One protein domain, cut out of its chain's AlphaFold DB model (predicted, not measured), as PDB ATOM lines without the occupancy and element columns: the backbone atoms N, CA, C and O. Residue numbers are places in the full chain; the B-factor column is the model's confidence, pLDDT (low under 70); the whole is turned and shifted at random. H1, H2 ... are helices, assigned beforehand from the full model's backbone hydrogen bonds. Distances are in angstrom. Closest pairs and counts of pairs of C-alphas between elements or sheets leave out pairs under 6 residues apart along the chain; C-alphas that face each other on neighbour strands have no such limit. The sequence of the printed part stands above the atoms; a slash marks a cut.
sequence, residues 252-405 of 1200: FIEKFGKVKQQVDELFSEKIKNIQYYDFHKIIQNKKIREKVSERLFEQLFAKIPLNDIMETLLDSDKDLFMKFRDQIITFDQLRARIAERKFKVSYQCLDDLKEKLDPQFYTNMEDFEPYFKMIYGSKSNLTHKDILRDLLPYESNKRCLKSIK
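AT A GLANCE: This is residues 252 to 405 of the 1200 residues of an uncharacterized protein of Stylonychia lemnae (UniProt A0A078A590). The model is a rod of mostly short helices in two unlike parts: in one, H3 to H7 pack into a cluster with H2 near by and H1 reaching from it to one end of the rod. In the other, H8, H9, H10 and H11 lie along a loose loop that runs out to H10 at the other end and folds back through H11 into an unnamed tail, residues 389 to 405. The printed part has 154 residues with eleven named helices, H1 to H11 in chain order, and no named strand: all helix. The whole is loose, with a radius of gyration of the C-alphas of 19.5 A and spans of 65 by 29 by 26 A.

HOW THE PARTS SIT: H1, residues 252 to 267, touches H4, residues 286 to 299, with its residues 259 to 263 alone; the closest C-alphas are those of Val 259 and Ile 288, 6.0 A apart, at a steep tilt of 49 degrees, the same way. H4 touches H5, residues 306 to 315, at a steep tilt of 59 degrees, opposite ways, with the C-alphas of Ser 293 and Met 310 closest at 5.5 A. H3, residues 276 to 284, and H4 touch only at the corner, and only just, with 3 pairs of C-alphas within 8 A, the closest those of Ile 283 and Arg 289 at 5.3 A. H6, residues 318 to 325, and H7, residues 331 to 343, form a helical hairpin at a shallow tilt of 18 degrees, with the C-alphas of Leu 320 and Leu 334 closest at 6.5 A. The helix packing is mostly crossed, with 1 of 4 tilted pairs shallow. H2, residues 269 to 272, touches no helix but is near H1 and H6. H8, residues 350 to 354, is near H7; H9, residues 360 to 363, H10, residues 369 to 375, and H11, residues 384 to 388, touch no helix. Every O i to N i+4 pair is within hydrogen-bond range in H1, H3, H4, H6, H7, H8, H10 and H11, and 4 of 6 are in H5; H2 and H9 are too short for such a pair.

IN THESE COORDINATES: H1 begins at C-alpha 252, (-5.426, 23.934, -50.567), and is 22.8 A long. H4 measures 19.8 A, H7 18.0 A, H5 15.2 A and H3 12.2 A. H11 ends at C-alpha 388, (1.836, 39.473, -4.110).

THE WHOLE: The C-alphas farthest apart are those of Glu 254 and Ser 378, 66.0 A. The printed part has no cut, and no link is long. Mean pLDDT of the printed part is 86.2; 25 residues are under 70, among them 388 to 405.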
ATOM      1  N   PHE A 252      -5.919  23.161 -51.712       94.44
ATOM      2  CA  PHE A 252      -5.426  23.934 -50.567       94.44
ATOM      3  C   PHE A 252      -6.580  24.422 -49.682       94.44
ATOM      4  O   PHE A 252      -6.535  24.228 -48.464       94.44
ATOM      5  N   ILE A 253      -7.633  24.978 -50.288       95.56
ATOM      6  CA  ILE A 253      -8.853  25.438 -49.614       95.56
ATOM      7  C   ILE A 253      -9.540  24.272 -48.897       95.56
ATOM      8  O   ILE A 253      -9.892  24.405 -47.727       95.56
ATOM      9  N   GLU A 254      -9.661  23.102 -49.533       96.81
ATOM     10  CA  GLU A 254     -10.251  21.910 -48.909       96.81
ATOM     11  C   GLU A 254      -9.432  21.430 -47.691       96.81
ATOM     12  O   GLU A 254      -9.979  21.175 -46.613       96.81
ATOM     13  N   LYS A 255      -8.097  21.378 -47.820       94.56
ATOM     14  CA  LYS A 255      -7.179  21.010 -46.726       94.56
ATOM     15  C   LYS A 255      -7.213  22.039 -45.584       94.56
ATOM     16  O   LYS A 255      -7.124  21.652 -44.419       94.56
ATOM     17  N   PHE A 256      -7.373  23.328 -45.890       96.19
ATOM     18  CA  PHE A 256      -7.536  24.391 -44.892       96.19
ATOM     19  C   PHE A 256      -8.906  24.328 -44.201       96.19
ATOM     20  O   PHE A 256      -8.981  24.471 -42.981       96.19
ATOM     21  N   GLY A 257      -9.974  24.037 -44.948       97.12
ATOM     22  CA  GLY A 257     -11.326  23.830 -44.426       97.12
ATOM     23  C   GLY A 257     -11.386  22.695 -43.406       97.12
ATOM     24  O   GLY A 257     -11.909  22.896 -42.313       97.12
ATOM     25  N   LYS A 258     -10.759  21.549 -43.706       97.25
ATOM     26  CA  LYS A 258     -10.642  20.410 -42.774       97.25
ATOM     27  C   LYS A 258      -9.882  20.783 -41.495       97.25
ATOM     28  O   LYS A 258     -10.361  20.496 -40.402       97.25
ATOM     29  N   VAL A 259      -8.756  21.497 -41.608       97.56
ATOM     30  CA  VAL A 259      -8.023  22.020 -40.434       97.56
ATOM     31  C   VAL A 259      -8.907  22.957 -39.607       97.56
ATOM     32  O   VAL A 259      -8.971  22.796 -38.391       97.56
ATOM     33  N   LYS A 260      -9.622  23.898 -40.238       97.56
ATOM     34  CA  LYS A 260     -10.526  24.811 -39.526       97.56
ATOM     35  C   LYS A 260     -11.641  24.049 -38.804       97.56
ATOM     36  O   LYS A 260     -11.848  24.295 -37.623       97.56
ATOM     37  N   GLN A 261     -12.303  23.107 -39.477       97.75
ATOM     38  CA  GLN A 261     -13.358  22.275 -38.886       97.75
ATOM     39  C   GLN A 261     -12.861  21.521 -37.649       97.75
ATOM     40  O   GLN A 261     -13.531  21.551 -36.626       97.75
ATOM     41  N   GLN A 262     -11.668  20.919 -37.702       97.94
ATOM     42  CA  GLN A 262     -11.085  20.203 -36.559       97.94
ATOM     43  C   GLN A 262     -10.686  21.139 -35.405       97.94
ATOM     44  O   GLN A 262     -10.821  20.763 -34.242       97.94
ATOM     45  N   VAL A 263     -10.245  22.372 -35.690       98.31
ATOM     46  CA  VAL A 263     -10.054  23.398 -34.648       98.31
ATOM     47  C   VAL A 263     -11.405  23.783 -34.035       98.31
ATOM     48  O   VAL A 263     -11.548  23.745 -32.819       98.31
ATOM     49  N   ASP A 264     -12.410  24.120 -34.845       97.88
ATOM     50  CA  ASP A 264     -13.745  24.488 -34.354       97.88
ATOM     51  C   ASP A 264     -14.402  23.347 -33.551       97.88
ATOM     52  O   ASP A 264     -15.068  23.609 -32.551       97.88
ATOM     53  N   GLU A 265     -14.154  22.083 -33.904       97.75
ATOM     54  CA  GLU A 265     -14.641  20.916 -33.162       97.75
ATOM     55  C   GLU A 265     -14.037  20.826 -31.748       97.75
ATOM     56  O   GLU A 265     -14.784  20.643 -30.782       97.75
ATOM     57  N   LEU A 266     -12.723  21.050 -31.601       98.06
ATOM     58  CA  LEU A 266     -12.029  21.089 -30.302       98.06
ATOM     59  C   LEU A 266     -12.501  22.237 -29.391       98.06
ATOM     60  O   LEU A 266     -12.474  22.106 -28.165       98.06
ATOM     61  N   PHE A 267     -12.939  23.360 -29.966       98.00
ATOM     62  CA  PHE A 267     -13.506  24.488 -29.210       98.00
ATOM     63  C   PHE A 267     -15.026  24.402 -29.010       98.00
ATOM     64  O   PHE A 267     -15.574  25.149 -28.206       98.00
ATOM     65  N   SER A 268     -15.706  23.478 -29.691       97.62
ATOM     66  CA  SER A 268     -17.122  23.186 -29.468       97.62
ATOM     67  C   SER A 268     -17.340  22.252 -28.270       97.62
ATOM     68  O   SER A 268     -16.397  21.709 -27.690       97.62
ATOM     69  N   GLU A 269     -18.598  21.990 -27.921       97.25
ATOM     70  CA  GLU A 269     -18.931  20.941 -26.951       97.25
ATOM     71  C   GLU A 269     -18.670  19.520 -27.471       97.25
ATOM     72  O   GLU A 269     -18.518  18.601 -26.666       97.25
ATOM     73  N   LYS A 270     -18.553  19.321 -28.795       97.19
ATOM     74  CA  LYS A 270     -18.359  17.993 -29.407       97.19
ATOM     75  C   LYS A 270     -17.086  17.297 -28.933       97.19
ATOM     76  O   LYS A 270     -17.056  16.070 -28.920       97.19
ATOM     77  N   ILE A 271     -16.082  18.041 -28.455       97.38
ATOM     78  CA  ILE A 271     -14.887  17.467 -27.819       97.38
ATOM     79  C   ILE A 271     -15.221  16.513 -26.662       97.38
ATOM     80  O   ILE A 271     -14.505  15.530 -26.468       97.38
ATOM     81  N   LYS A 272     -16.340  16.724 -25.948       97.38
ATOM     82  CA  LYS A 272     -16.839  15.801 -24.915       97.38
ATOM     83  C   LYS A 272     -17.040  14.387 -25.482       97.38
ATOM     84  O   LYS A 272     -16.694  13.420 -24.806       97.38
ATOM     85  N   ASN A 273     -17.449  14.276 -26.749       97.75
ATOM     86  CA  ASN A 273     -17.731  13.020 -27.451       97.75
ATOM     87  C   ASN A 273     -16.522  12.465 -28.237       97.75
ATOM     88  O   ASN A 273     -16.491  11.270 -28.522       97.75
ATOM     89  N   ILE A 274     -15.522  13.292 -28.578       97.44
ATOM     90  CA  ILE A 274     -14.289  12.834 -29.250       97.44
ATOM     91  C   ILE A 274     -13.542  11.853 -28.333       97.44
ATOM     92  O   ILE A 274     -13.306  12.149 -27.159       97.44
ATOM     93  N   GLN A 275     -13.137  10.697 -28.861       97.56
ATOM     94  CA  GLN A 275     -12.358   9.713 -28.106       97.56
ATOM     95  C   GLN A 275     -10.929  10.203 -27.839       97.56
ATOM     96  O   GLN A 275     -10.355  10.947 -28.633       97.56
ATOM     97  N   TYR A 276     -10.323   9.762 -26.731       96.00
ATOM     98  CA  TYR A 276      -8.972  10.194 -26.332       96.00
ATOM     99  C   TYR A 276      -7.927  10.003 -27.451       96.00
ATOM    100  O   TYR A 276      -7.120  10.897 -27.711       96.00
ATOM    101  N   TYR A 277      -7.990   8.871 -28.160       97.19
ATOM    102  CA  TYR A 277      -7.108   8.572 -29.289       97.19
ATOM    103  C   TYR A 277      -7.249   9.586 -30.436       97.19
ATOM    104  O   TYR A 277      -6.243  10.076 -30.949       97.19
ATOM    105  N   ASP A 278      -8.481   9.940 -30.812       97.56
ATOM    106  CA  ASP A 278      -8.738  10.887 -31.898       97.56
ATOM    107  C   ASP A 278      -8.369  12.318 -31.504       97.56
ATOM    108  O   ASP A 278      -7.745  13.020 -32.298       97.56
ATOM    109  N   PHE A 279      -8.634  12.726 -30.259       98.31
ATOM    110  CA  PHE A 279      -8.139  13.994 -29.712       98.31
ATOM    111  C   PHE A 279      -6.608  14.090 -29.832       98.31
ATOM    112  O   PHE A 279      -6.087  15.049 -30.403       98.31
ATOM    113  N   HIS A 280      -5.881  13.070 -29.368       97.62
ATOM    114  CA  HIS A 280      -4.418  13.035 -29.427       97.62
ATOM    115  C   HIS A 280      -3.907  13.039 -30.881       97.62
ATOM    116  O   HIS A 280      -2.995  13.791 -31.218       97.62
ATOM    117  N   LYS A 281      -4.548  12.288 -31.783       97.69
ATOM    118  CA  LYS A 281      -4.257  12.258 -33.230       97.69
ATOM    119  C   LYS A 281      -4.496  13.610 -33.921       97.69
ATOM    120  O   LYS A 281      -3.714  13.996 -34.789       97.69
ATOM    121  N   ILE A 282      -5.535  14.348 -33.525       98.06
ATOM    122  CA  ILE A 282      -5.814  15.715 -33.995       98.06
ATOM    123  C   ILE A 282      -4.735  16.681 -33.474       98.06
ATOM    124  O   ILE A 282      -4.140  17.419 -34.261       98.06
ATOM    125  N   ILE A 283      -4.421  16.640 -32.176       97.94
ATOM    126  CA  ILE A 283      -3.423  17.514 -31.536       97.94
ATOM    127  C   ILE A 283      -1.987  17.221 -32.002       97.94
ATOM    128  O   ILE A 283      -1.170  18.140 -32.063       97.94
ATOM    129  N   GLN A 284      -1.653  15.995 -32.415       97.56
ATOM    130  CA  GLN A 284      -0.344  15.692 -33.010       97.56
ATOM    131  C   GLN A 284      -0.080  16.477 -34.307       97.56
ATOM    132  O   GLN A 284       1.062  16.886 -34.552       97.56
ATOM    133  N   ASN A 285      -1.111  16.764 -35.111       97.94
ATOM    134  CA  ASN A 285      -0.970  17.543 -36.341       97.94
ATOM    135  C   ASN A 285      -0.542  18.985 -36.025       97.94
ATOM    136  O   ASN A 285      -1.329  19.784 -35.510       97.94
ATOM    137  N   LYS A 286       0.701  19.343 -36.392       97.81
ATOM    138  CA  LYS A 286       1.282  20.661 -36.090       97.81
ATOM    139  C   LYS A 286       0.358  21.811 -36.510       97.81
ATOM    140  O   LYS A 286       0.148  22.704 -35.703       97.81
ATOM    141  N   LYS A 287      -0.229  21.781 -37.715       97.69
ATOM    142  CA  LYS A 287      -1.066  22.892 -38.216       97.69
ATOM    143  C   LYS A 287      -2.319  23.123 -37.368       97.69
ATOM    144  O   LYS A 287      -2.735  24.265 -37.203       97.69
ATOM    145  N   ILE A 288      -2.904  22.048 -36.836       98.25
ATOM    146  CA  ILE A 288      -4.061  22.134 -35.940       98.25
ATOM    147  C   ILE A 288      -3.593  22.659 -34.583       98.25
ATOM    148  O   ILE A 288      -4.133  23.649 -34.106       98.25
ATOM    149  N   ARG A 289      -2.537  22.076 -34.000       98.19
ATOM    150  CA  ARG A 289      -1.995  22.502 -32.698       98.19
ATOM    151  C   ARG A 289      -1.538  23.961 -32.684       98.19
ATOM    152  O   ARG A 289      -1.778  24.649 -31.702       98.19
ATOM    153  N   GLU A 290      -0.937  24.442 -33.767       97.88
ATOM    154  CA  GLU A 290      -0.533  25.840 -33.988       97.88
ATOM    155  C   GLU A 290      -1.768  26.764 -33.938       97.88
ATOM    156  O   GLU A 290      -1.831  27.654 -33.094       97.88
ATOM    157  N   LYS A 291      -2.830  26.454 -34.698       98.06
ATOM    158  CA  LYS A 291      -4.098  27.214 -34.700       98.06
ATOM    159  C   LYS A 291      -4.912  27.102 -33.400       98.06
ATOM    160  O   LYS A 291      -5.569  28.063 -33.009       98.06
ATOM    161  N   VAL A 292      -4.850  25.967 -32.701       98.06
ATOM    162  CA  VAL A 292      -5.417  25.803 -31.350       98.06
ATOM    163  C   VAL A 292      -4.647  26.654 -30.337       98.06
ATOM    164  O   VAL A 292      -5.263  27.304 -29.497       98.06
ATOM    165  N   SER A 293      -3.314  26.700 -30.441       97.62
ATOM    166  CA  SER A 293      -2.464  27.519 -29.567       97.62
ATOM    167  C   SER A 293      -2.715  29.009 -29.775       97.62
ATOM    168  O   SER A 293      -2.794  29.740 -28.795       97.62
ATOM    169  N   GLU A 294      -2.890  29.455 -31.025       97.19
ATOM    170  CA  GLU A 294      -3.259  30.842 -31.355       97.19
ATOM    171  C   GLU A 294      -4.582  31.233 -30.686       97.19
ATOM    172  O   GLU A 294      -4.645  32.230 -29.972       97.19
ATOM    173  N   ARG A 295      -5.619  30.400 -30.825       97.06
ATOM    174  CA  ARG A 295      -6.950  30.667 -30.261       97.06
ATOM    175  C   ARG A 295      -6.978  30.628 -28.727       97.06
ATOM    176  O   ARG A 295      -7.690  31.419 -28.117       97.06
ATOM    177  N   LEU A 296      -6.170  29.772 -28.090       96.69
ATOM    178  CA  LEU A 296      -5.960  29.815 -26.634       96.69
ATOM    179  C   LEU A 296      -5.169  31.061 -26.204       96.69
ATOM    180  O   LEU A 296      -5.492  31.666 -25.187       96.69
ATOM    181  N   PHE A 297      -4.156  31.475 -26.968       95.88
ATOM    182  CA  PHE A 297      -3.363  32.678 -26.695       95.88
ATOM    183  C   PHE A 297      -4.213  33.961 -26.761       95.88
ATOM    184  O   PHE A 297      -4.071  34.836 -25.903       95.88
ATOM    185  N   GLU A 298      -5.139  34.036 -27.723       95.44
ATOM    186  CA  GLU A 298      -6.160  35.090 -27.824       95.44
ATOM    187  C   GLU A 298      -7.099  35.108 -26.603       95.44
ATOM    188  O   GLU A 298      -7.384  36.177 -26.065       95.44
ATOM    189  N   GLN A 299      -7.545  33.939 -26.127       94.25
ATOM    190  CA  GLN A 299      -8.438  33.816 -24.962       94.25
ATOM    191  C   GLN A 299      -7.753  34.077 -23.609       94.25
ATOM    192  O   GLN A 299      -8.413  34.512 -22.667       94.25
ATOM    193  N   LEU A 300      -6.450  33.805 -23.494       86.81
ATOM    194  CA  LEU A 300      -5.676  33.871 -22.244       86.81
ATOM    195  C   LEU A 300      -4.853  35.167 -22.101       86.81
ATOM    196  O   LEU A 300      -3.867  35.215 -21.360       86.81
ATOM    197  N   PHE A 301      -5.253  36.229 -22.810       68.94
ATOM    198  CA  PHE A 301      -4.703  37.586 -22.694       68.94
ATOM    199  C   PHE A 301      -3.168  37.674 -22.819       68.94
ATOM    200  O   PHE A 301      -2.516  38.428 -22.094       68.94
ATOM    201  N   ALA A 302      -2.585  36.916 -23.753       74.56
ATOM    202  CA  ALA A 302      -1.198  37.041 -24.222       74.56
ATOM    203  C   ALA A 302      -0.048  36.920 -23.184       74.56
ATOM    204  O   ALA A 302       1.115  37.060 -23.563       74.56
ATOM    205  N   LYS A 303      -0.312  36.616 -21.900       88.69
ATOM    206  CA  LYS A 303       0.734  36.494 -20.855       88.69
ATOM    207  C   LYS A 303       1.713  35.323 -21.078       88.69
ATOM    208  O   LYS A 303       2.800  35.324 -20.505       88.69
ATOM    209  N   ILE A 304       1.337  34.318 -21.872       92.62
ATOM    210  CA  ILE A 304       2.078  33.059 -22.058       92.62
ATOM    211  C   ILE A 304       2.617  32.993 -23.497       92.62
ATOM    212  O   ILE A 304       1.834  33.195 -24.421       92.62
ATOM    213  N   PRO A 305       3.901  32.662 -23.742       95.12
ATOM    214  CA  PRO A 305       4.418  32.509 -25.103       95.12
ATOM    215  C   PRO A 305       3.666  31.439 -25.910       95.12
ATOM    216  O   PRO A 305       3.482  30.314 -25.447       95.12
ATOM    217  N   LEU A 306       3.311  31.756 -27.161       95.69
ATOM    218  CA  LEU A 306       2.601  30.847 -28.072       95.69
ATOM    219  C   LEU A 306       3.301  29.480 -28.231       95.69
ATOM    220  O   LEU A 306       2.641  28.444 -28.288       95.69
ATOM    221  N   ASN A 307       4.639  29.470 -28.251       96.56
ATOM    222  CA  ASN A 307       5.434  28.242 -28.327       96.56
ATOM    223  C   ASN A 307       5.312  27.379 -27.060       96.56
ATOM    224  O   ASN A 307       5.176  26.165 -27.181       96.56
ATOM    225  N   ASP A 308       5.298  27.981 -25.865       96.44
ATOM    226  CA  ASP A 308       5.107  27.252 -24.604       96.44
ATOM    227  C   ASP A 308       3.727  26.573 -24.571       96.44
ATOM    228  O   ASP A 308       3.624  25.435 -24.110       96.44
ATOM    229  N   ILE A 309       2.683  27.223 -25.107       97.31
ATOM    230  CA  ILE A 309       1.358  26.606 -25.293       97.31
ATOM    231  C   ILE A 309       1.461  25.445 -26.293       97.31
ATOM    232  O   ILE A 309       1.088  24.324 -25.959       97.31
ATOM    233  N   MET A 310       2.023  25.670 -27.486       97.44
ATOM    234  CA  MET A 310       2.127  24.658 -28.551       97.44
ATOM    235  C   MET A 310       2.951  23.418 -28.158       97.44
ATOM    236  O   MET A 310       2.657  22.314 -28.633       97.44
ATOM    237  N   GLU A 311       3.978  23.577 -27.321       97.38
ATOM    238  CA  GLU A 311       4.746  22.467 -26.746       97.38
ATOM    239  C   GLU A 311       3.966  21.764 -25.630       97.38
ATOM    240  O   GLU A 311       3.853  20.542 -25.650       97.38
ATOM    241  N   THR A 312       3.361  22.513 -24.703       97.62
ATOM    242  CA  THR A 312       2.583  21.935 -23.591       97.62
ATOM    243  C   THR A 312       1.359  21.165 -24.097       97.62
ATOM    244  O   THR A 312       1.047  20.099 -23.574       97.62
ATOM    245  N   LEU A 313       0.701  21.637 -25.162       97.62
ATOM    246  CA  LEU A 313      -0.423  20.938 -25.789       97.62
ATOM    247  C   LEU A 313      -0.046  19.566 -26.364       97.62
ATOM    248  O   LEU A 313      -0.902  18.687 -26.407       97.62
ATOM    249  N   LEU A 314       1.202  19.360 -26.804       97.56
ATOM    250  CA  LEU A 314       1.632  18.089 -27.402       97.56
ATOM    251  C   LEU A 314       1.591  16.927 -26.396       97.56
ATOM    252  O   LEU A 314       1.275  15.809 -26.784       97.56
ATOM    253  N   ASP A 315       1.891  17.213 -25.128       97.44
ATOM    254  CA  ASP A 315       1.814  16.271 -24.008       97.44
ATOM    255  C   ASP A 315       0.478  16.381 -23.232       97.44
ATOM    256  O   ASP A 315       0.350  15.811 -22.149       97.44
ATOM    257  N   SER A 316      -0.503  17.153 -23.724       97.69
ATOM    258  CA  SER A 316      -1.774  17.371 -23.017       97.69
ATOM    259  C   SER A 316      -2.813  16.300 -23.339       97.69
ATOM    260  O   SER A 316      -3.027  15.948 -24.497       97.69
ATOM    261  N   ASP A 317      -3.510  15.827 -22.307       97.38
ATOM    262  CA  ASP A 317      -4.644  14.914 -22.442       97.38
ATOM    263  C   ASP A 317      -5.963  15.677 -22.628       97.38
ATOM    264  O   ASP A 317      -6.117  16.786 -22.113       97.38
ATOM    265  N   LYS A 318      -6.954  15.040 -23.269       97.94
ATOM    266  CA  LYS A 318      -8.289  15.605 -23.553       97.94
ATOM    267  C   LYS A 318      -8.893  16.378 -22.372       97.94
ATOM    268  O   LYS A 318      -9.316  17.517 -22.543       97.94
ATOM    269  N   ASP A 319      -8.917  15.794 -21.176       97.88
ATOM    270  CA  ASP A 319      -9.584  16.410 -20.016       97.88
ATOM    271  C   ASP A 319      -8.790  17.577 -19.420       97.88
ATOM    272  O   ASP A 319      -9.375  18.523 -18.893       97.88
ATOM    273  N   LEU A 320      -7.457  17.540 -19.529       97.56
ATOM    274  CA  LEU A 320      -6.593  18.656 -19.145       97.56
ATOM    275  C   LEU A 320      -6.721  19.803 -20.156       97.56
ATOM    276  O   LEU A 320      -6.794  20.963 -19.756       97.56
ATOM    277  N   PHE A 321      -6.830  19.481 -21.447       98.00
ATOM    278  CA  PHE A 321      -7.126  20.450 -22.498       98.00
ATOM    279  C   PHE A 321      -8.493  21.110 -22.304       98.00
ATOM    280  O   PHE A 321      -8.560  22.335 -22.330       98.00
ATOM    281  N   MET A 322      -9.565  20.340 -22.061       98.06
ATOM    282  CA  MET A 322     -10.898  20.902 -21.795       98.06
ATOM    283  C   MET A 322     -10.860  21.844 -20.586       98.06
ATOM    284  O   MET A 322     -11.262  22.995 -20.705       98.06
ATOM    285  N   LYS A 323     -10.276  21.415 -19.457       97.75
ATOM    286  CA  LYS A 323     -10.144  22.267 -18.261       97.75
ATOM    287  C   LYS A 323      -9.323  23.538 -18.504       97.75
ATOM    288  O   LYS A 323      -9.645  24.569 -17.930       97.75
ATOM    289  N   PHE A 324      -8.278  23.486 -19.331       97.44
ATOM    290  CA  PHE A 324      -7.460  24.660 -19.653       97.44
ATOM    291  C   PHE A 324      -8.167  25.618 -20.624       97.44
ATOM    292  O   PHE A 324      -8.171  26.828 -20.408       97.44
ATOM    293  N   ARG A 325      -8.821  25.075 -21.659       96.94
ATOM    294  CA  ARG A 325      -9.661  25.811 -22.618       96.94
ATOM    295  C   ARG A 325     -10.803  26.545 -21.915       96.94
ATOM    296  O   ARG A 325     -11.051  27.711 -22.203       96.94
ATOM    297  N   ASP A 326     -11.448  25.867 -20.972       96.81
ATOM    298  CA  ASP A 326     -12.586  26.379 -20.203       96.81
ATOM    299  C   ASP A 326     -12.139  27.233 -18.993       96.81
ATOM    300  O   ASP A 326     -12.960  27.619 -18.168       96.81
ATOM    301  N   GLN A 327     -10.835  27.536 -18.889       95.94
ATOM    302  CA  GLN A 327     -10.192  28.363 -17.853       95.94
ATOM    303  C   GLN A 327     -10.376  27.861 -16.403       95.94
ATOM    304  O   GLN A 327     -10.132  28.594 -15.448       95.94
ATOM    305  N   ILE A 328     -10.732  26.582 -16.239       96.31
ATOM    306  CA  ILE A 328     -10.894  25.877 -14.954       96.31
ATOM    307  C   ILE A 328      -9.530  25.586 -14.302       96.31
ATOM    308  O   ILE A 328      -9.443  25.480 -13.083       96.31
ATOM    309  N   ILE A 329      -8.462  25.443 -15.099       96.12
ATOM    310  CA  ILE A 329      -7.082  25.322 -14.597       96.12
ATOM    311  C   ILE A 329      -6.155  26.355 -15.239       96.12
ATOM    312  O   ILE A 329      -6.289  26.682 -16.419       96.12
ATOM    313  N   THR A 330      -5.169  26.828 -14.477       95.88
ATOM    314  CA  THR A 330      -4.121  27.729 -14.971       95.88
ATOM    315  C   THR A 330      -3.111  26.995 -15.860       95.88
ATOM    316  O   THR A 330      -3.039  25.764 -15.907       95.88
ATOM    317  N   PHE A 331      -2.274  27.752 -16.574       96.19
ATOM    318  CA  PHE A 331      -1.242  27.164 -17.431       96.19
ATOM    319  C   PHE A 331      -0.158  26.415 -16.644       96.19
ATOM    320  O   PHE A 331       0.309  25.368 -17.094       96.19
ATOM    321  N   ASP A 332       0.233  26.896 -15.460       95.25
ATOM    322  CA  ASP A 332       1.197  26.164 -14.634       95.25
ATOM    323  C   ASP A 332       0.542  24.955 -13.930       95.25
ATOM    324  O   ASP A 332       1.224  23.943 -13.776       95.25
ATOM    325  N   GLN A 333      -0.773  24.964 -13.639       96.12
ATOM    326  CA  GLN A 333      -1.515  23.735 -13.283       96.12
ATOM    327  C   GLN A 333      -1.500  22.713 -14.429       96.12
ATOM    328  O   GLN A 333      -1.157  21.553 -14.205       96.12
ATOM    329  N   LEU A 334      -1.804  23.126 -15.668       97.38
ATOM    330  CA  LEU A 334      -1.735  22.248 -16.847       97.38
ATOM    331  C   LEU A 334      -0.349  21.594 -16.967       97.38
ATOM    332  O   LEU A 334      -0.245  20.372 -17.092       97.38
ATOM    333  N   ARG A 335       0.725  22.387 -16.866       96.81
ATOM    334  CA  ARG A 335       2.108  21.878 -16.904       96.81
ATOM    335  C   ARG A 335       2.427  20.951 -15.735       96.81
ATOM    336  O   ARG A 335       3.128  19.962 -15.942       96.81
ATOM    337  N   ALA A 336       1.921  21.240 -14.536       96.25
ATOM    338  CA  ALA A 336       2.101  20.395 -13.361       96.25
ATOM    339  C   ALA A 336       1.441  19.020 -13.551       96.25
ATOM    340  O   ALA A 336       2.111  18.005 -13.366       96.25
ATOM    341  N   ARG A 337       0.184  18.961 -14.018       97.31
ATOM    342  CA  ARG A 337      -0.531  17.685 -14.230       97.31
ATOM    343  C   ARG A 337       0.038  16.871 -15.400       97.31
ATOM    344  O   ARG A 337       0.080  15.644 -15.338       97.31
ATOM    345  N   ILE A 338       0.550  17.536 -16.438       97.06
ATOM    346  CA  ILE A 338       1.298  16.879 -17.524       97.06
ATOM    347  C   ILE A 338       2.615  16.291 -17.001       97.06
ATOM    348  O   ILE A 338       2.921  15.128 -17.267       97.06
ATOM    349  N   ALA A 339       3.389  17.052 -16.221       95.56
ATOM    350  CA  ALA A 339       4.620  16.554 -15.607       95.56
ATOM    351  C   ALA A 339       4.342  15.396 -14.628       95.56
ATOM    352  O   ALA A 339       5.091  14.420 -14.600       95.56
ATOM    353  N   GLU A 340       3.238  15.460 -13.886       95.88
ATOM    354  CA  GLU A 340       2.771  14.399 -12.994       95.88
ATOM    355  C   GLU A 340       2.498  13.100 -13.755       95.88
ATOM    356  O   GLU A 340       3.065  12.063 -13.408       95.88
ATOM    357  N   ARG A 341       1.733  13.151 -14.853       95.06
ATOM    358  CA  ARG A 341       1.476  11.978 -15.707       95.06
ATOM    359  C   ARG A 341       2.749  11.456 -16.385       95.06
ATOM    360  O   ARG A 341       2.974  10.248 -16.422       95.06
ATOM    361  N   LYS A 342       3.620  12.352 -16.864       94.62
ATOM    362  CA  LYS A 342       4.841  12.014 -17.622       94.62
ATOM    363  C   LYS A 342       5.985  11.464 -16.763       94.62
ATOM    364  O   LYS A 342       6.792  10.679 -17.264       94.62
ATOM    365  N   PHE A 343       6.062  11.845 -15.485       93.56
ATOM    366  CA  PHE A 343       7.141  11.443 -14.568       93.56
ATOM    367  C   PHE A 343       6.683  10.619 -13.353       93.56
ATOM    368  O   PHE A 343       7.542  10.104 -12.641       93.56
ATOM    369  N   LYS A 344       5.371  10.454 -13.128       93.88
ATOM    370  CA  LYS A 344       4.769   9.818 -11.935       93.88
ATOM    371  C   LYS A 344       5.169  10.499 -10.614       93.88
ATOM    372  O   LYS A 344       5.424   9.835  -9.613       93.88
ATOM    373  N   VAL A 345       5.229  11.832 -10.619       92.31
ATOM    374  CA  VAL A 345       5.580  12.671  -9.460       92.31
ATOM    375  C   VAL A 345       4.496  13.727  -9.267       92.31
ATOM    376  O   VAL A 345       4.291  14.539 -10.159       92.31
ATOM    377  N   SER A 346       3.828  13.748  -8.110       90.12
ATOM    378  CA  SER A 346       2.828  14.778  -7.782       90.12
ATOM    379  C   SER A 346       3.471  16.169  -7.764       90.12
ATOM    380  O   SER A 346       4.164  16.527  -6.807       90.12
ATOM    381  N   TYR A 347       3.208  16.968  -8.797       90.69
ATOM    382  CA  TYR A 347       3.537  18.390  -8.830       90.69
ATOM    383  C   TYR A 347       2.295  19.196  -8.450       90.69
ATOM    384  O   TYR A 347       1.293  19.159  -9.156       90.69
ATOM    385  N   GLN A 348       2.386  19.945  -7.354       89.06
ATOM    386  CA  GLN A 348       1.392  20.945  -6.963       89.06
ATOM    387  C   GLN A 348       1.982  22.324  -7.269       89.06
ATOM    388  O   GLN A 348       3.109  22.612  -6.853       89.06
ATOM    389  N   CYS A 349       1.268  23.159  -8.023       90.50
ATOM    390  CA  CYS A 349       1.642  24.566  -8.181       90.50
ATOM    391  C   CYS A 349       1.005  25.428  -7.071       90.50
ATOM    392  O   CYS A 349       0.266  24.928  -6.224       90.50
ATOM    393  N   LEU A 350       1.289  26.734  -7.063       84.56
ATOM    394  CA  LEU A 350       0.713  27.647  -6.069       84.56
ATOM    395  C   LEU A 350      -0.821  27.745  -6.184       84.56
ATOM    396  O   LEU A 350      -1.490  27.877  -5.166       84.56
ATOM    397  N   ASP A 351      -1.377  27.611  -7.392       85.81
ATOM    398  CA  ASP A 351      -2.828  27.632  -7.614       85.81
ATOM    399  C   ASP A 351      -3.507  26.368  -7.047       85.81
ATOM    400  O   ASP A 351      -4.542  26.478  -6.399       85.81
ATOM    401  N   ASP A 352      -2.882  25.185  -7.175       88.06
ATOM    402  CA  ASP A 352      -3.356  23.928  -6.549       88.06
ATOM    403  C   ASP A 352      -3.335  23.973  -5.006       88.06
ATOM    404  O   ASP A 352      -3.975  23.153  -4.338       88.06
ATOM    405  N   LEU A 353      -2.553  24.895  -4.438       86.50
ATOM    406  CA  LEU A 353      -2.471  25.155  -3.002       86.50
ATOM    407  C   LEU A 353      -3.394  26.296  -2.560       86.50
ATOM    408  O   LEU A 353      -3.672  26.395  -1.371       86.50
ATOM    409  N   LYS A 354      -3.896  27.134  -3.474       83.31
ATOM    410  CA  LYS A 354      -4.663  28.344  -3.139       83.31
ATOM    411  C   LYS A 354      -5.969  28.047  -2.400       83.31
ATOM    412  O   LYS A 354      -6.354  28.804  -1.522       83.31
ATOM    413  N   GLU A 355      -6.613  26.930  -2.727       82.56
ATOM    414  CA  GLU A 355      -7.836  26.440  -2.067       82.56
ATOM    415  C   GLU A 355      -7.563  25.737  -0.721       82.56
ATOM    416  O   GLU A 355      -8.495  25.419   0.011       82.56
ATOM    417  N   LYS A 356      -6.291  25.452  -0.410       84.00
ATOM    418  CA  LYS A 356      -5.843  24.714   0.789       84.00
ATOM    419  C   LYS A 356      -5.057  25.576   1.772       84.00
ATOM    420  O   LYS A 356      -4.872  25.182   2.919       84.00
ATOM    421  N   LEU A 357      -4.539  26.706   1.303       80.44
ATOM    422  CA  LEU A 357      -3.997  27.764   2.135       80.44
ATOM    423  C   LEU A 357      -5.164  28.446   2.848       80.44
ATOM    424  O   LEU A 357      -6.193  28.727   2.237       80.44
ATOM    425  N   ASP A 358      -4.990  28.684   4.145       81.69
ATOM    426  CA  ASP A 358      -5.986  29.341   4.986       81.69
ATOM    427  C   ASP A 358      -6.423  30.683   4.354       81.69
ATOM    428  O   ASP A 358      -5.553  31.438   3.909       81.69
ATOM    429  N   PRO A 359      -7.725  31.028   4.304       80.69
ATOM    430  CA  PRO A 359      -8.182  32.347   3.864       80.69
ATOM    431  C   PRO A 359      -7.457  33.524   4.542       80.69
ATOM    432  O   PRO A 359      -7.216  34.546   3.893       80.69
ATOM    433  N   GLN A 360      -7.023  33.370   5.799       78.75
ATOM    434  CA  GLN A 360      -6.204  34.354   6.518       78.75
ATOM    435  C   GLN A 360      -4.864  34.639   5.817       78.75
ATOM    436  O   GLN A 360      -4.364  35.758   5.879       78.75
ATOM    437  N   PHE A 361      -4.311  33.679   5.069       75.06
ATOM    438  CA  PHE A 361      -3.104  33.850   4.248       75.06
ATOM    439  C   PHE A 361      -3.319  34.818   3.066       75.06
ATOM    440  O   PHE A 361      -2.355  35.226   2.419       75.06
ATOM    441  N   TYR A 362      -4.570  35.203   2.781       71.81
ATOM    442  CA  TYR A 362      -4.939  36.185   1.759       71.81
ATOM    443  C   TYR A 362      -5.532  37.476   2.333       71.81
ATOM    444  O   TYR A 362      -5.363  38.524   1.711       71.81
ATOM    445  N   THR A 363      -6.195  37.435   3.495       80.88
ATOM    446  CA  THR A 363      -6.728  38.645   4.152       80.88
ATOM    447  C   THR A 363      -5.708  39.310   5.077       80.88
ATOM    448  O   THR A 363      -5.556  40.529   5.037       80.88
ATOM    449  N   ASN A 364      -4.966  38.521   5.860       76.31
ATOM    450  CA  ASN A 364      -4.116  38.971   6.964       76.31
ATOM    451  C   ASN A 364      -2.669  38.459   6.812       76.31
ATOM    452  O   ASN A 364      -2.120  37.791   7.687       76.31
ATOM    453  N   MET A 365      -1.994  38.796   5.709       68.50
ATOM    454  CA  MET A 365      -0.575  38.432   5.506       68.50
ATOM    455  C   MET A 365       0.378  38.934   6.610       68.50
ATOM    456  O   MET A 365       1.479  38.402   6.747       68.50
ATOM    457  N   GLU A 366      -0.025  39.944   7.383       78.44
ATOM    458  CA  GLU A 366       0.748  40.500   8.501       78.44
ATOM    459  C   GLU A 366       0.782  39.535   9.703       78.44
ATOM    460  O   GLU A 366       1.857  39.309  10.264       78.44
ATOM    461  N   ASP A 367      -0.323  38.832   9.989       80.06
ATOM    462  CA  ASP A 367      -0.386  37.762  11.002       80.06
ATOM    463  C   ASP A 367       0.524  36.570  10.635       80.06
ATOM    464  O   ASP A 367       1.008  35.838  11.502       80.06
ATOM    465  N   PHE A 368       0.839  36.409   9.342       74.25
ATOM    466  CA  PHE A 368       1.791  35.416   8.840       74.25
ATOM    467  C   PHE A 368       3.251  35.902   8.773       74.25
ATOM    468  O   PHE A 368       4.136  35.080   8.501       74.25
ATOM    469  N   GLU A 369       3.570  37.170   9.084       76.19
ATOM    470  CA  GLU A 369       4.970  37.636   9.125       76.19
ATOM    471  C   GLU A 369       5.859  36.761  10.034       76.19
ATOM    472  O   GLU A 369       6.942  36.386   9.580       76.19
ATOM    473  N   PRO A 370       5.447  36.328  11.247       79.69
ATOM    474  CA  PRO A 370       6.240  35.414  12.075       79.69
ATOM    475  C   PRO A 370       6.614  34.106  11.359       79.69
ATOM    476  O   PRO A 370       7.759  33.655  11.448       79.69
ATOM    477  N   TYR A 371       5.694  33.532  10.577       72.31
ATOM    478  CA  TYR A 371       5.936  32.311   9.805       72.31
ATOM    479  C   TYR A 371       6.873  32.565   8.617       72.31
ATOM    480  O   TYR A 371       7.806  31.789   8.395       72.31
ATOM    481  N   PHE A 372       6.727  33.685   7.900       72.31
ATOM    482  CA  PHE A 372       7.688  34.081   6.862       72.31
ATOM    483  C   PHE A 372       9.089  34.343   7.443       72.31
ATOM    484  O   PHE A 372      10.095  33.907   6.876       72.31
ATOM    485  N   LYS A 373       9.161  34.982   8.612       77.44
ATOM    486  CA  LYS A 373      10.383  35.284   9.377       77.44
ATOM    487  C   LYS A 373      11.066  34.012   9.894       77.44
ATOM    488  O   LYS A 373      12.295  33.971   9.935       77.44
ATOM    489  N   MET A 374      10.299  32.962  10.194       74.12
ATOM    490  CA  MET A 374      10.794  31.615  10.500       74.12
ATOM    491  C   MET A 374      11.317  30.889   9.246       74.12
ATOM    492  O   MET A 374      12.463  30.443   9.231       74.12
ATOM    493  N   ILE A 375      10.518  30.803   8.176       70.44
ATOM    494  CA  ILE A 375      10.830  30.020   6.961       70.44
ATOM    495  C   ILE A 375      11.982  30.638   6.155       70.44
ATOM    496  O   ILE A 375      12.900  29.945   5.706       70.44
ATOM    497  N   TYR A 376      11.952  31.955   5.944       71.50
ATOM    498  CA  TYR A 376      12.946  32.662   5.133       71.50
ATOM    499  C   TYR A 376      14.084  33.268   5.972       71.50
ATOM    500  O   TYR A 376      15.161  33.541   5.422       71.50
ATOM    501  N   GLY A 377      13.893  33.356   7.291       78.69
ATOM    502  CA  GLY A 377      14.835  33.883   8.276       78.69
ATOM    503  C   GLY A 377      14.660  35.386   8.504       78.69
ATOM    504  O   GLY A 377      14.448  36.146   7.564       78.69
ATOM    505  N   SER A 378      14.872  35.845   9.741       80.06
ATOM    506  CA  SER A 378      14.731  37.243  10.204       80.06
ATOM    507  C   SER A 378      15.670  38.285   9.557       80.06
ATOM    508  O   SER A 378      15.815  39.397  10.056       80.06
ATOM    509  N   LYS A 379      16.320  37.934   8.442       73.25
ATOM    510  CA  LYS A 379      17.186  38.790   7.613       73.25
ATOM    511  C   LYS A 379      16.672  38.963   6.181       73.25
ATOM    512  O   LYS A 379      17.294  39.685   5.404       73.25
ATOM    513  N   SER A 380      15.593  38.283   5.793       64.12
ATOM    514  CA  SER A 380      14.880  38.591   4.554       64.12
ATOM    515  C   SER A 380      13.732  39.539   4.854       64.12
ATOM    516  O   SER A 380      12.711  39.113   5.386       64.12
ATOM    517  N   ASN A 381      13.883  40.793   4.435       66.88
ATOM    518  CA  ASN A 381      12.798  41.764   4.350       66.88
ATOM    519  C   ASN A 381      11.877  41.389   3.167       66.88
ATOM    520  O   ASN A 381      11.785  42.139   2.199       66.88
ATOM    521  N   LEU A 382      11.274  40.193   3.201       72.31
ATOM    522  CA  LEU A 382      10.169  39.839   2.312       72.31
ATOM    523  C   LEU A 382       8.976  40.666   2.780       72.31
ATOM    524  O   LEU A 382       8.410  40.383   3.832       72.31
ATOM    525  N   THR A 383       8.637  41.718   2.045       67.31
ATOM    526  CA  THR A 383       7.424  42.479   2.348       67.31
ATOM    527  C   THR A 383       6.204  41.732   1.814       67.31
ATOM    528  O   THR A 383       6.320  40.939   0.880       67.31
ATOM    529  N   HIS A 384       5.009  42.032   2.326       69.31
ATOM    530  CA  HIS A 384       3.742  41.558   1.749       69.31
ATOM    531  C   HIS A 384       3.681  41.794   0.216       69.31
ATOM    532  O   HIS A 384       3.255  40.933  -0.557       69.31
ATOM    533  N   LYS A 385       4.242  42.920  -0.251       71.12
ATOM    534  CA  LYS A 385       4.352  43.279  -1.675       71.12
ATOM    535  C   LYS A 385       5.326  42.399  -2.470       71.12
ATOM    536  O   LYS A 385       5.179  42.315  -3.681       71.12
ATOM    537  N   ASP A 386       6.291  41.729  -1.836       69.69
ATOM    538  CA  ASP A 386       7.198  40.780  -2.502       69.69
ATOM    539  C   ASP A 386       6.575  39.402  -2.745       69.69
ATOM    540  O   ASP A 386       7.073  38.656  -3.585       69.69
ATOM    541  N   ILE A 387       5.496  39.078  -2.029       70.19
ATOM    542  CA  ILE A 387       4.749  37.823  -2.178       70.19
ATOM    543  C   ILE A 387       3.610  38.000  -3.193       70.19
ATOM    544  O   ILE A 387       3.375  37.109  -4.004       70.19
ATOM    545  N   LEU A 388       2.944  39.163  -3.193       64.94
ATOM    546  CA  LEU A 388       1.836  39.473  -4.110       64.94
ATOM    547  C   LEU A 388       2.239  40.119  -5.449       64.94
ATOM    548  O   LEU A 388       1.375  40.321  -6.302       64.94
ATOM    549  N   ARG A 389       3.512  40.478  -5.671       69.25
ATOM    550  CA  ARG A 389       3.945  41.040  -6.965       69.25
ATOM    551  C   ARG A 389       4.045  39.966  -8.050       69.25
ATOM    552  O   ARG A 389       4.601  38.898  -7.807       69.25
ATOM    553  N   ASP A 390       3.603  40.303  -9.266       65.06
ATOM    554  CA  ASP A 390       3.857  39.505 -10.474       65.06
ATOM    555  C   ASP A 390       5.367  39.171 -10.548       65.06
ATOM    556  O   ASP A 390       6.222  40.065 -10.569       65.06
ATOM    557  N   LEU A 391       5.700  37.873 -10.541       64.50
ATOM    558  CA  LEU A 391       7.085  37.393 -10.577       64.50
ATOM    559  C   LEU A 391       7.741  37.794 -11.898       64.50
ATOM    560  O   LEU A 391       7.254  37.453 -12.980       64.50
ATOM    561  N   LEU A 392       8.884  38.476 -11.826       62.53
ATOM    562  CA  LEU A 392       9.555  38.952 -13.031       62.53
ATOM    563  C   LEU A 392      10.172  37.769 -13.811       62.53
ATOM    564  O   LEU A 392      10.525  36.756 -13.202       62.53
ATOM    565  N   PRO A 393      10.361  37.858 -15.147       55.59
ATOM    566  CA  PRO A 393      10.712  36.698 -15.988       55.59
ATOM    567  C   PRO A 393      12.039  35.978 -15.678       55.59
ATOM    568  O   PRO A 393      12.314  34.923 -16.244       55.59
ATOM    569  N   TYR A 394      12.883  36.533 -14.802       53.28
ATOM    570  CA  TYR A 394      14.102  35.890 -14.289       53.28
ATOM    571  C   TYR A 394      13.912  35.234 -12.903       53.28
ATOM    572  O   TYR A 394      14.758  34.447 -12.473       53.28
ATOM    573  N   GLU A 395      12.823  35.546 -12.196       55.69
ATOM    574  CA  GLU A 395      12.453  35.006 -10.878       55.69
ATOM    575  C   GLU A 395      11.594  33.746 -11.013       55.69
ATOM    576  O   GLU A 395      11.746  32.821 -10.214       55.69
ATOM    577  N   SER A 396      10.785  33.673 -12.078       53.16
ATOM    578  CA  SER A 396       9.950  32.531 -12.492       53.16
ATOM    579  C   SER A 396      10.738  31.320 -13.029       53.16
ATOM    580  O   SER A 396      10.180  30.404 -13.639       53.16
ATOM    581  N   ASN A 397      12.050  31.270 -12.780       49.69
ATOM    582  CA  ASN A 397      12.886  30.115 -13.084       49.69
ATOM    583  C   ASN A 397      12.453  28.920 -12.211       49.69
ATOM    584  O   ASN A 397      12.712  28.893 -11.005       49.69
ATOM    585  N   LYS A 398      11.808  27.932 -12.853       47.22
ATOM    586  CA  LYS A 398      11.021  26.804 -12.300       47.22
ATOM    587  C   LYS A 398      11.752  25.828 -11.344       47.22
ATOM    588  O   LYS A 398      11.317  24.693 -11.174       47.22
ATOM    589  N   ARG A 399      12.879  26.209 -10.731       45.50
ATOM    590  CA  ARG A 399      13.688  25.369  -9.823       45.50
ATOM    591  C   ARG A 399      14.048  26.002  -8.471       45.50
ATOM    592  O   ARG A 399      14.791  25.371  -7.718       45.50
ATOM    593  N   CYS A 400      13.594  27.217  -8.126       41.66
ATOM    594  CA  CYS A 400      13.964  27.801  -6.825       41.66
ATOM    595  C   CYS A 400      13.026  28.873  -6.242       41.66
ATOM    596  O   CYS A 400      13.073  30.024  -6.657       41.66
ATOM    597  N   LEU A 401      12.407  28.557  -5.096       49.06
ATOM    598  CA  LEU A 401      11.912  29.545  -4.115       49.06
ATOM    599  C   LEU A 401      13.029  30.456  -3.548       49.06
ATOM    600  O   LEU A 401      12.762  31.462  -2.898       49.06
ATOM    601  N   LYS A 402      14.310  30.141  -3.803       48.53
ATOM    602  CA  LYS A 402      15.446  31.014  -3.457       48.53
ATOM    603  C   LYS A 402      15.602  32.225  -4.395       48.53
ATOM    604  O   LYS A 402      16.408  33.095  -4.068       48.53
ATOM    605  N   SER A 403      14.874  32.316  -5.519       47.00
ATOM    606  CA  SER A 403      14.994  33.440  -6.469       47.00
ATOM    607  C   SER A 403      14.632  34.790  -5.835       47.00
ATOM    608  O   SER A 403      15.368  35.760  -6.013       47.00
ATOM    609  N   ILE A 404      13.594  34.822  -4.989       52.69
ATOM    610  CA  ILE A 404      13.116  36.022  -4.277       52.69
ATOM    611  C   ILE A 404      14.229  36.661  -3.418       52.69
ATOM    612  O   ILE A 404      14.342  37.884  -3.325       52.69
ATOM    613  N   LYS A 405      15.151  35.858  -2.857       50.56
ATOM    614  CA  LYS A 405      16.264  36.365  -2.028       50.56
ATOM    615  C   LYS A 405      17.301  37.188  -2.809       50.56
ATOM    616  O   LYS A 405      18.217  37.741  -2.198       50.56
TER     617      LYS A 405